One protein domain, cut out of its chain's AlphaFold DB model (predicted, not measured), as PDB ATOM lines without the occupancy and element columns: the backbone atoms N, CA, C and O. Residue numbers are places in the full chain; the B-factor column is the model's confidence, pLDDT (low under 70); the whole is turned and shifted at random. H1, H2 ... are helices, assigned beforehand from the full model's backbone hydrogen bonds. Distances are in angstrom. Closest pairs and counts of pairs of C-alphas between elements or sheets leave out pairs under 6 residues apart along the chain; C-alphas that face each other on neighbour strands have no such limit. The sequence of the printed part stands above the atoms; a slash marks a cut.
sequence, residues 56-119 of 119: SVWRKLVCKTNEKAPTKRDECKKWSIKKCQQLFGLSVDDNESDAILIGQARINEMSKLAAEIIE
ATOM      1  N   SER A  56     146.595 136.507 107.654       92.44
ATOM      2  CA  SER A  56     147.514 137.420 108.340       92.44
ATOM      3  C   SER A  56     146.783 138.427 109.228       92.44
ATOM      4  O   SER A  56     147.295 138.770 110.294       92.44
ATOM      5  N   VAL A  57     145.595 138.877 108.814       94.88
ATOM      6  CA  VAL A  57     144.806 139.873 109.547       94.88
ATOM      7  C   VAL A  57     144.275 139.291 110.849       94.88
ATOM      8  O   VAL A  57     144.587 139.835 111.909       94.88
ATOM      9  N   TRP A  58     143.552 138.165 110.808       96.62
ATOM     10  CA  TRP A  58     142.961 137.616 112.036       96.62
ATOM     11  C   TRP A  58     144.038 137.204 113.046       96.62
ATOM     12  O   TRP A  58     143.900 137.467 114.239       96.62
ATOM     13  N   ARG A  59     145.171 136.656 112.576       95.69
ATOM     14  CA  ARG A  59     146.299 136.310 113.453       95.69
ATOM     15  C   ARG A  59     146.875 137.529 114.159       95.69
ATOM     16  O   ARG A  59     147.128 137.467 115.358       95.69
ATOM     17  N   LYS A  60     147.044 138.646 113.444       94.19
ATOM     18  CA  LYS A  60     147.519 139.902 114.039       94.19
ATOM     19  C   LYS A  60     146.544 140.433 115.092       94.19
ATOM     20  O   LYS A  60     146.997 140.923 116.119       94.19
ATOM     21  N   LEU A  61     145.239 140.306 114.855       96.00
ATOM     22  CA  LEU A  61     144.198 140.756 115.783       96.00
ATOM     23  C   LEU A  61     144.162 139.953 117.093       96.00
ATOM     24  O   LEU A  61     143.736 140.491 118.111       96.00
ATOM     25  N   VAL A  62     144.616 138.693 117.105       96.44
ATOM     26  CA  VAL A  62     144.675 137.862 118.329       96.44
ATOM     27  C   VAL A  62     146.074 137.774 118.958       96.44
ATOM     28  O   VAL A  62     146.235 137.247 120.067       96.44
ATOM     29  N   CYS A  63     147.108 138.282 118.283       93.06
ATOM     30  CA  CYS A  63     148.435 138.444 118.869       93.06
ATOM     31  C   CYS A  63     148.415 139.501 119.978       93.06
ATOM     32  O   CYS A  63     147.751 140.530 119.876       93.06
ATOM     33  N   LYS A  64     149.198 139.272 121.038       84.56
ATOM     34  CA  LYS A  64     149.509 140.342 122.001       84.56
ATOM     35  C   LYS A  64     150.401 141.395 121.329       84.56
ATOM     36  O   LYS A  64     151.110 141.073 120.382       84.56
ATOM     37  N   THR A  65     150.448 142.615 121.869       77.44
ATOM     38  CA  THR A  65     151.214 143.754 121.314       77.44
ATOM     39  C   THR A  65     152.672 143.426 120.957       77.44
ATOM     40  O   THR A  65     153.184 143.929 119.964       77.44
ATOM     41  N   ASN A  66     153.318 142.534 121.716       82.38
ATOM     42  CA  ASN A  66     154.720 142.136 121.513       82.38
ATOM     43  C   ASN A  66     154.886 140.722 120.925       82.38
ATOM     44  O   ASN A  66     155.985 140.174 120.913       82.38
ATOM     45  N   GLU A  67     153.801 140.093 120.481       88.38
ATOM     46  CA  GLU A  67     153.815 138.760 119.888       88.38
ATOM     47  C   GLU A  67     153.817 138.858 118.362       88.38
ATOM     48  O   GLU A  67     153.059 139.623 117.768       88.38
ATOM     49  N   LYS A  68     154.648 138.041 117.710       86.81
ATOM     50  CA  LYS A  68     154.667 137.932 116.252       86.81
ATOM     51  C   LYS A  68     153.863 136.716 115.806       86.81
ATOM     52  O   LYS A  68     154.167 135.596 116.214       86.81
ATOM     53  N   ALA A  69     152.889 136.935 114.926       90.56
ATOM     54  CA  ALA A  69     152.170 135.851 114.271       90.56
ATOM     55  C   ALA A  69     153.133 135.001 113.415       90.56
ATOM     56  O   ALA A  69     153.953 135.569 112.679       90.56
ATOM     57  N   PRO A  70     153.043 133.661 113.471       92.38
ATOM     58  CA  PRO A  70     153.811 132.798 112.584       92.38
ATOM     59  C   PRO A  70     153.359 132.966 111.130       92.38
ATOM     60  O   PRO A  70     152.226 133.365 110.846       92.38
ATOM     61  N   THR A  71     154.253 132.640 110.199       89.56
ATOM     62  CA  THR A  71     153.983 132.721 108.755       89.56
ATOM     63  C   THR A  71     154.063 131.370 108.054       89.56
ATOM     64  O   THR A  71     153.425 131.191 107.016       89.56
ATOM     65  N   LYS A  72     154.810 130.399 108.598       91.19
ATOM     66  CA  LYS A  72     154.908 129.059 108.008       91.19
ATOM     67  C   LYS A  72     153.707 128.215 108.406       91.19
ATOM     68  O   LYS A  72     153.372 128.133 109.582       91.19
ATOM     69  N   ARG A  73     153.109 127.519 107.437       86.25
ATOM     70  CA  ARG A  73     151.863 126.756 107.615       86.25
ATOM     71  C   ARG A  73     151.879 125.803 108.818       86.25
ATOM     72  O   ARG A  73     150.937 125.816 109.603       86.25
ATOM     73  N   ASP A  74     152.946 125.028 108.991       91.19
ATOM     74  CA  ASP A  74     153.044 124.060 110.095       91.19
ATOM     75  C   ASP A  74     153.216 124.735 111.462       91.19
ATOM     76  O   ASP A  74     152.728 124.235 112.476       91.19
ATOM     77  N   GLU A  75     153.887 125.888 111.495       94.81
ATOM     78  CA  GLU A  75     154.010 126.713 112.700       94.81
ATOM     79  C   GLU A  75     152.661 127.351 113.044       94.81
ATOM     80  O   GLU A  75     152.277 127.379 114.211       94.81
ATOM     81  N   CYS A  76     151.913 127.795 112.030       94.44
ATOM     82  CA  CYS A  76     150.592 128.386 112.192       94.44
ATOM     83  C   CYS A  76     149.601 127.437 112.865       94.44
ATOM     84  O   CYS A  76     148.973 127.846 113.834       94.44
ATOM     85  N   LYS A  77     149.513 126.178 112.411       93.38
ATOM     86  CA  LYS A  77     148.608 125.175 113.001       93.38
ATOM     87  C   LYS A  77     148.920 124.896 114.470       93.38
ATOM     88  O   LYS A  77     148.043 124.841 115.320       93.38
ATOM     89  N   LYS A  78     150.207 124.733 114.793       95.88
ATOM     90  CA  LYS A  78     150.643 124.509 116.181       95.88
ATOM     91  C   LYS A  78     150.366 125.730 117.051       95.88
ATOM     92  O   LYS A  78     150.020 125.597 118.224       95.88
ATOM     93  N   TRP A  79     150.556 126.916 116.482       96.12
ATOM     94  CA  TRP A  79     150.314 128.169 117.173       96.12
ATOM     95  C   TRP A  79     148.829 128.380 117.462       96.12
ATOM     96  O   TRP A  79     148.524 128.727 118.597       96.12
ATOM     97  N   SER A  80     147.914 128.120 116.520       96.94
ATOM     98  CA  SER A  80     146.476 128.317 116.754       96.94
ATOM     99  C   SER A  80     145.941 127.383 117.835       96.94
ATOM    100  O   SER A  80     145.328 127.858 118.790       96.94
ATOM    101  N   ILE A  81     146.299 126.097 117.801       97.75
ATOM    102  CA  ILE A  81     145.952 125.139 118.867       97.75
ATOM    103  C   ILE A  81     146.469 125.625 120.229       97.75
ATOM    104  O   ILE A  81     145.716 125.728 121.200       97.75
ATOM    105  N   LYS A  82     147.757 125.994 120.306       96.50
ATOM    106  CA  LYS A  82     148.363 126.491 121.550       96.50
ATOM    107  C   LYS A  82     147.685 127.770 122.041       96.50
ATOM    108  O   LYS A  82     147.478 127.929 123.241       96.50
ATOM    109  N   LYS A  83     147.357 128.686 121.134       96.38
ATOM    110  CA  LYS A  83     146.712 129.962 121.447       96.38
ATOM    111  C   LYS A  83     145.293 129.746 121.971       96.38
ATOM    112  O   LYS A  83     144.920 130.381 122.953       96.38
ATOM    113  N   CYS A  84     144.549 128.811 121.385       97.62
ATOM    114  CA  CYS A  84     143.214 128.430 121.839       97.62
ATOM    115  C   CYS A  84     143.257 127.841 123.261       97.62
ATOM    116  O   CYS A  84     142.530 128.294 124.146       97.62
ATOM    117  N   GLN A  85     144.211 126.940 123.530       97.56
ATOM    118  CA  GLN A  85     144.449 126.409 124.875       97.56
ATOM    119  C   GLN A  85     144.820 127.514 125.881       97.56
ATOM    120  O   GLN A  85     144.369 127.484 127.022       97.56
ATOM    121  N   GLN A  86     145.633 128.496 125.481       95.81
ATOM    122  CA  GLN A  86     146.050 129.604 126.350       95.81
ATOM    123  C   GLN A  86     144.923 130.591 126.673       95.81
ATOM    124  O   GLN A  86     144.890 131.112 127.784       95.81
ATOM    125  N   LEU A  87     144.059 130.896 125.701       96.19
ATOM    126  CA  LEU A  87     142.987 131.881 125.864       96.19
ATOM    127  C   LEU A  87     141.734 131.280 126.505       96.19
ATOM    128  O   LEU A  87     141.081 131.955 127.294       96.19
ATOM    129  N   PHE A  88     141.412 130.027 126.179       97.44
ATOM    130  CA  PHE A  88     140.121 129.423 126.519       97.44
ATOM    131  C   PHE A  88     140.233 128.107 127.294       97.44
ATOM    132  O   PHE A  88     139.218 127.562 127.714       97.44
ATOM    133  N   GLY A  89     141.440 127.560 127.476       97.62
ATOM    134  CA  GLY A  89     141.619 126.252 128.116       97.62
ATOM    135  C   GLY A  89     141.144 125.066 127.267       97.62
ATOM    136  O   GLY A  89     141.027 123.964 127.798       97.62
ATOM    137  N   LEU A  90     140.870 125.278 125.975       97.19
ATOM    138  CA  LEU A  90     140.285 124.284 125.073       97.19
ATOM    139  C   LEU A  90     141.352 123.434 124.369       97.19
ATOM    140  O   LEU A  90     142.286 123.974 123.774       97.19
ATOM    141  N   SER A  91     141.143 122.115 124.369       96.75
ATOM    142  CA  SER A  91     141.898 121.153 123.563       96.75
ATOM    143  C   SER A  91     141.080 120.800 122.322       96.75
ATOM    144  O   SER A  91     140.047 120.144 122.430       96.75
ATOM    145  N   VAL A  92     141.517 121.302 121.170       97.56
ATOM    146  CA  VAL A  92     140.796 121.272 119.887       97.56
ATOM    147  C   VAL A  92     141.761 120.973 118.740       97.56
ATOM    148  O   VAL A  92     142.979 121.108 118.907       97.56
ATOM    149  N   ASP A  93     141.230 120.571 117.585       97.56
ATOM    150  CA  ASP A  93     142.042 120.347 116.385       97.56
ATOM    151  C   ASP A  93     142.441 121.653 115.664       97.56
ATOM    152  O   ASP A  93     142.150 122.767 116.116       97.56
ATOM    153  N   ASP A  94     143.175 121.536 114.550       94.06
ATOM    154  CA  ASP A  94     143.642 122.701 113.799       94.06
ATOM    155  C   ASP A  94     142.492 123.507 113.177       94.06
ATOM    156  O   ASP A  94     142.522 124.736 113.237       94.06
ATOM    157  N   ASN A  95     141.452 122.851 112.661       94.81
ATOM    158  CA  ASN A  95     140.308 123.523 112.041       94.81
ATOM    159  C   ASN A  95     139.448 124.248 113.083       94.81
ATOM    160  O   ASN A  95     139.055 125.398 112.878       94.81
ATOM    161  N   GLU A  96     139.173 123.589 114.206       97.94
ATOM    162  CA  GLU A  96     138.421 124.158 115.322       97.94
ATOM    163  C   GLU A  96     139.168 125.342 115.945       97.94
ATOM    164  O   GLU A  96     138.575 126.395 116.194       97.94
ATOM    165  N   SER A  97     140.483 125.204 116.157       97.94
ATOM    166  CA  SER A  97     141.301 126.277 116.726       97.94
ATOM    167  C   SER A  97     141.331 127.527 115.842       97.94
ATOM    168  O   SER A  97     141.184 128.635 116.361       97.94
ATOM    169  N   ASP A  98     141.448 127.369 114.520       96.94
ATOM    170  CA  ASP A  98     141.409 128.492 113.583       96.94
ATOM    171  C   ASP A  98     140.021 129.157 113.594       96.94
ATOM    172  O   ASP A  98     139.932 130.378 113.727       96.94
ATOM    173  N   ALA A  99     138.932 128.379 113.554       97.25
ATOM    174  CA  ALA A  99     137.567 128.914 113.586       97.25
ATOM    175  C   ALA A  99     137.280 129.739 114.856       97.25
ATOM    176  O   ALA A  99     136.734 130.844 114.774       97.25
ATOM    177  N   ILE A 100     137.692 129.240 116.027       98.25
ATOM    178  CA  ILE A 100     137.531 129.949 117.305       98.25
ATOM    179  C   ILE A 100     138.324 131.261 117.299       98.25
ATOM    180  O   ILE A 100     137.798 132.315 117.669       98.25
ATOM    181  N   LEU A 101     139.585 131.227 116.860       98.00
ATOM    182  CA  LEU A 101     140.443 132.411 116.868       98.00
ATOM    183  C   LEU A 101     140.031 133.457 115.827       98.00
ATOM    184  O   LEU A 101     140.204 134.648 116.082       98.00
ATOM    185  N   ILE A 102     139.440 133.058 114.701       98.06
ATOM    186  CA  ILE A 102     138.833 133.984 113.733       98.06
ATOM    187  C   ILE A 102     137.643 134.721 114.369       98.06
ATOM    188  O   ILE A 102     137.522 135.938 114.217       98.06
ATOM    189  N   GLY A 103     136.806 134.020 115.140       97.81
ATOM    190  CA  GLY A 103     135.748 134.651 115.936       97.81
ATOM    191  C   GLY A 103     136.309 135.636 116.968       97.81
ATOM    192  O   GLY A 103     135.864 136.782 117.047       97.81
ATOM    193  N   GLN A 104     137.353 135.237 117.703       98.00
ATOM    194  CA  GLN A 104     138.021 136.110 118.674       98.00
ATOM    195  C   GLN A 104     138.666 137.341 118.020       98.00
ATOM    196  O   GLN A 104     138.656 138.424 118.606       98.00
ATOM    197  N   ALA A 105     139.201 137.208 116.805       98.06
ATOM    198  CA  ALA A 105     139.766 138.327 116.058       98.06
ATOM    199  C   ALA A 105     138.730 139.437 115.833       98.06
ATOM    200  O   ALA A 105     139.047 140.611 116.031       98.06
ATOM    201  N   ARG A 106     137.483 139.071 115.505       97.94
ATOM    202  CA  ARG A 106     136.393 140.038 115.335       97.94
ATOM    203  C   ARG A 106     136.036 140.744 116.638       97.94
ATOM    204  O   ARG A 106     135.868 141.960 116.640       97.94
ATOM    205  N   ILE A 107     135.979 140.007 117.747       97.25
ATOM    206  CA  ILE A 107     135.737 140.587 119.079       97.25
ATOM    207  C   ILE A 107     136.827 141.614 119.419       97.25
ATOM    208  O   ILE A 107     136.521 142.715 119.880       97.25
ATOM    209  N   ASN A 108     138.094 141.288 119.147       96.38
ATOM    210  CA  ASN A 108     139.222 142.182 119.409       96.38
ATOM    211  C   ASN A 108     139.171 143.445 118.537       96.38
ATOM    212  O   ASN A 108     139.393 144.544 119.041       96.38
ATOM    213  N   GLU A 109     138.862 143.303 117.245       96.56
ATOM    214  CA  GLU A 109     138.723 144.435 116.322       96.56
ATOM    215  C   GLU A 109     137.608 145.390 116.765       96.56
ATOM    216  O   GLU A 109     137.828 146.598 116.844       96.56
ATOM    217  N   MET A 110     136.439 144.854 117.123       95.69
ATOM    218  CA  MET A 110     135.306 145.656 117.594       95.69
ATOM    219  C   MET A 110     135.598 146.359 118.913       95.69
ATOM    220  O   MET A 110     135.267 147.531 119.068       95.69
ATOM    221  N   SER A 111     136.277 145.678 119.835       94.81
ATOM    222  CA  SER A 111     136.683 146.276 121.110       94.81
ATOM    223  C   SER A 111     137.648 147.447 120.903       94.81
ATOM    224  O   SER A 111     137.532 148.468 121.573       94.81
ATOM    225  N   LYS A 112     138.579 147.321 119.946       92.69
ATOM    226  CA  LYS A 112     139.532 148.382 119.600       92.69
ATOM    227  C   LYS A 112     138.834 149.595 118.982       92.69
ATOM    228  O   LYS A 112     139.096 150.713 119.405       92.69
ATOM    229  N   LEU A 113     137.925 149.370 118.035       91.81
ATOM    230  CA  LEU A 113     137.157 150.446 117.401       91.81
ATOM    231  C   LEU A 113     136.234 151.160 118.396       91.81
ATOM    232  O   LEU A 113     136.123 152.379 118.359       91.81
ATOM    233  N   ALA A 114     135.609 150.423 119.318       91.75
ATOM    234  CA  ALA A 114     134.788 151.020 120.368       91.75
ATOM    235  C   ALA A 114     135.609 151.916 121.311       91.75
ATOM    236  O   ALA A 114     135.132 152.979 121.698       91.75
ATOM    237  N   ALA A 115     136.840 151.518 121.652       90.75
ATOM    238  CA  ALA A 115     137.734 152.337 122.471       90.75
ATOM    239  C   ALA A 115     138.125 153.652 121.772       90.75
ATOM    240  O   ALA A 115     138.125 154.695 122.412       90.75
ATOM    241  N   GLU A 116     138.374 153.615 120.459       90.62
ATOM    242  CA  GLU A 116     138.731 154.793 119.651       90.62
ATOM    243  C   GLU A 116     137.580 155.808 119.487       90.62
ATOM    244  O   GLU A 116     137.833 156.953 119.140       90.62
ATOM    245  N   ILE A 117     136.322 155.407 119.710       85.69
ATOM    246  CA  ILE A 117     135.143 156.297 119.630       85.69
ATOM    247  C   ILE A 117     134.899 157.042 120.954       85.69
ATOM    248  O   ILE A 117     134.226 158.072 120.971       85.69
ATOM    249  N   ILE A 118     135.382 156.489 122.069       78.19
ATOM    250  CA  ILE A 118     135.164 157.030 123.418       78.19
ATOM    251  C   ILE A 118     136.277 158.021 123.813       78.19
ATOM    252  O   ILE A 118     136.069 158.822 124.727       78.19
ATOM    253  N   GLU A 119     137.424 157.987 123.128       57.19
ATOM    254  CA  GLU A 119     138.499 158.994 123.213       57.19
ATOM    255  C   GLU A 119     138.199 160.246 122.372       57.19
ATOM    256  O   GLU A 119     138.492 161.356 122.876       57.19
TER     257      GLU A 119
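Overview. This is residues 56 to 119 of the 119 residues of an uncharacterized protein of Lachnospiraceae bacterium KH1T2 (UniProt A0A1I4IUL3). One long helix, H3, makes the long axis, and two shorter helices, H1 and H2, are both set crosswise on one side of it, H2 at its first turns and H1 near its middle. The last residues of H3 and Glu 119, residues 113 to 119, stick out beyond this small body as a free arm. The printed part has 64 residues, with three named helices in the order H1, H2, H3 and no named strand; the class is all helix. It is only just compact, close to loose, with a radius of gyration of the C-alphas of 12.4 A, and its elongated outline spans 39 by 22 by 16 A.

Along the chain. H1 is residues 56 to 62, beginning at C-alpha 56 at (147.514, 137.420, 108.340). H2 is residues 73 to 88 and measures 22.4 A from first to last C-alpha. H3 is residues 94 to 118 and measures 36.6 A, from C-alpha 94 at (143.642, 122.701, 113.799) to C-alpha 118 at (135.164, 157.030, 123.418).

Arrangement. H1 touches H3, which meets it with residues 101 to 109 alone; the closest C-alphas, of Leu 61 and Ala 105, are 5.1 A apart. Their lines are only just about perpendicular, at 72 degrees. Residues 77 to 84 of H2 touch residues 94 to 101 of H3, with the C-alphas of Ile 81 and Ser 97 closest at 5.2 A. H2 and H3 run the same way at a steep tilt of 64 degrees. H1 and H2 are near each other, with 6 pairs of C-alphas within 10 A. Every O i to N i+4 pair is within hydrogen-bond range in H1 and H2, and 20 of 21 in H3.

Size, cuts and confidence. The C-alphas farthest apart, of Asp 74 and Glu 119, are 40.1 A apart. The printed part has no cut and ends at the chain's last residue. The link from H1 to H2 is short and that from H2 to H3 tight. Mean pLDDT of the printed part is 93.4, and residue 119 is under 70.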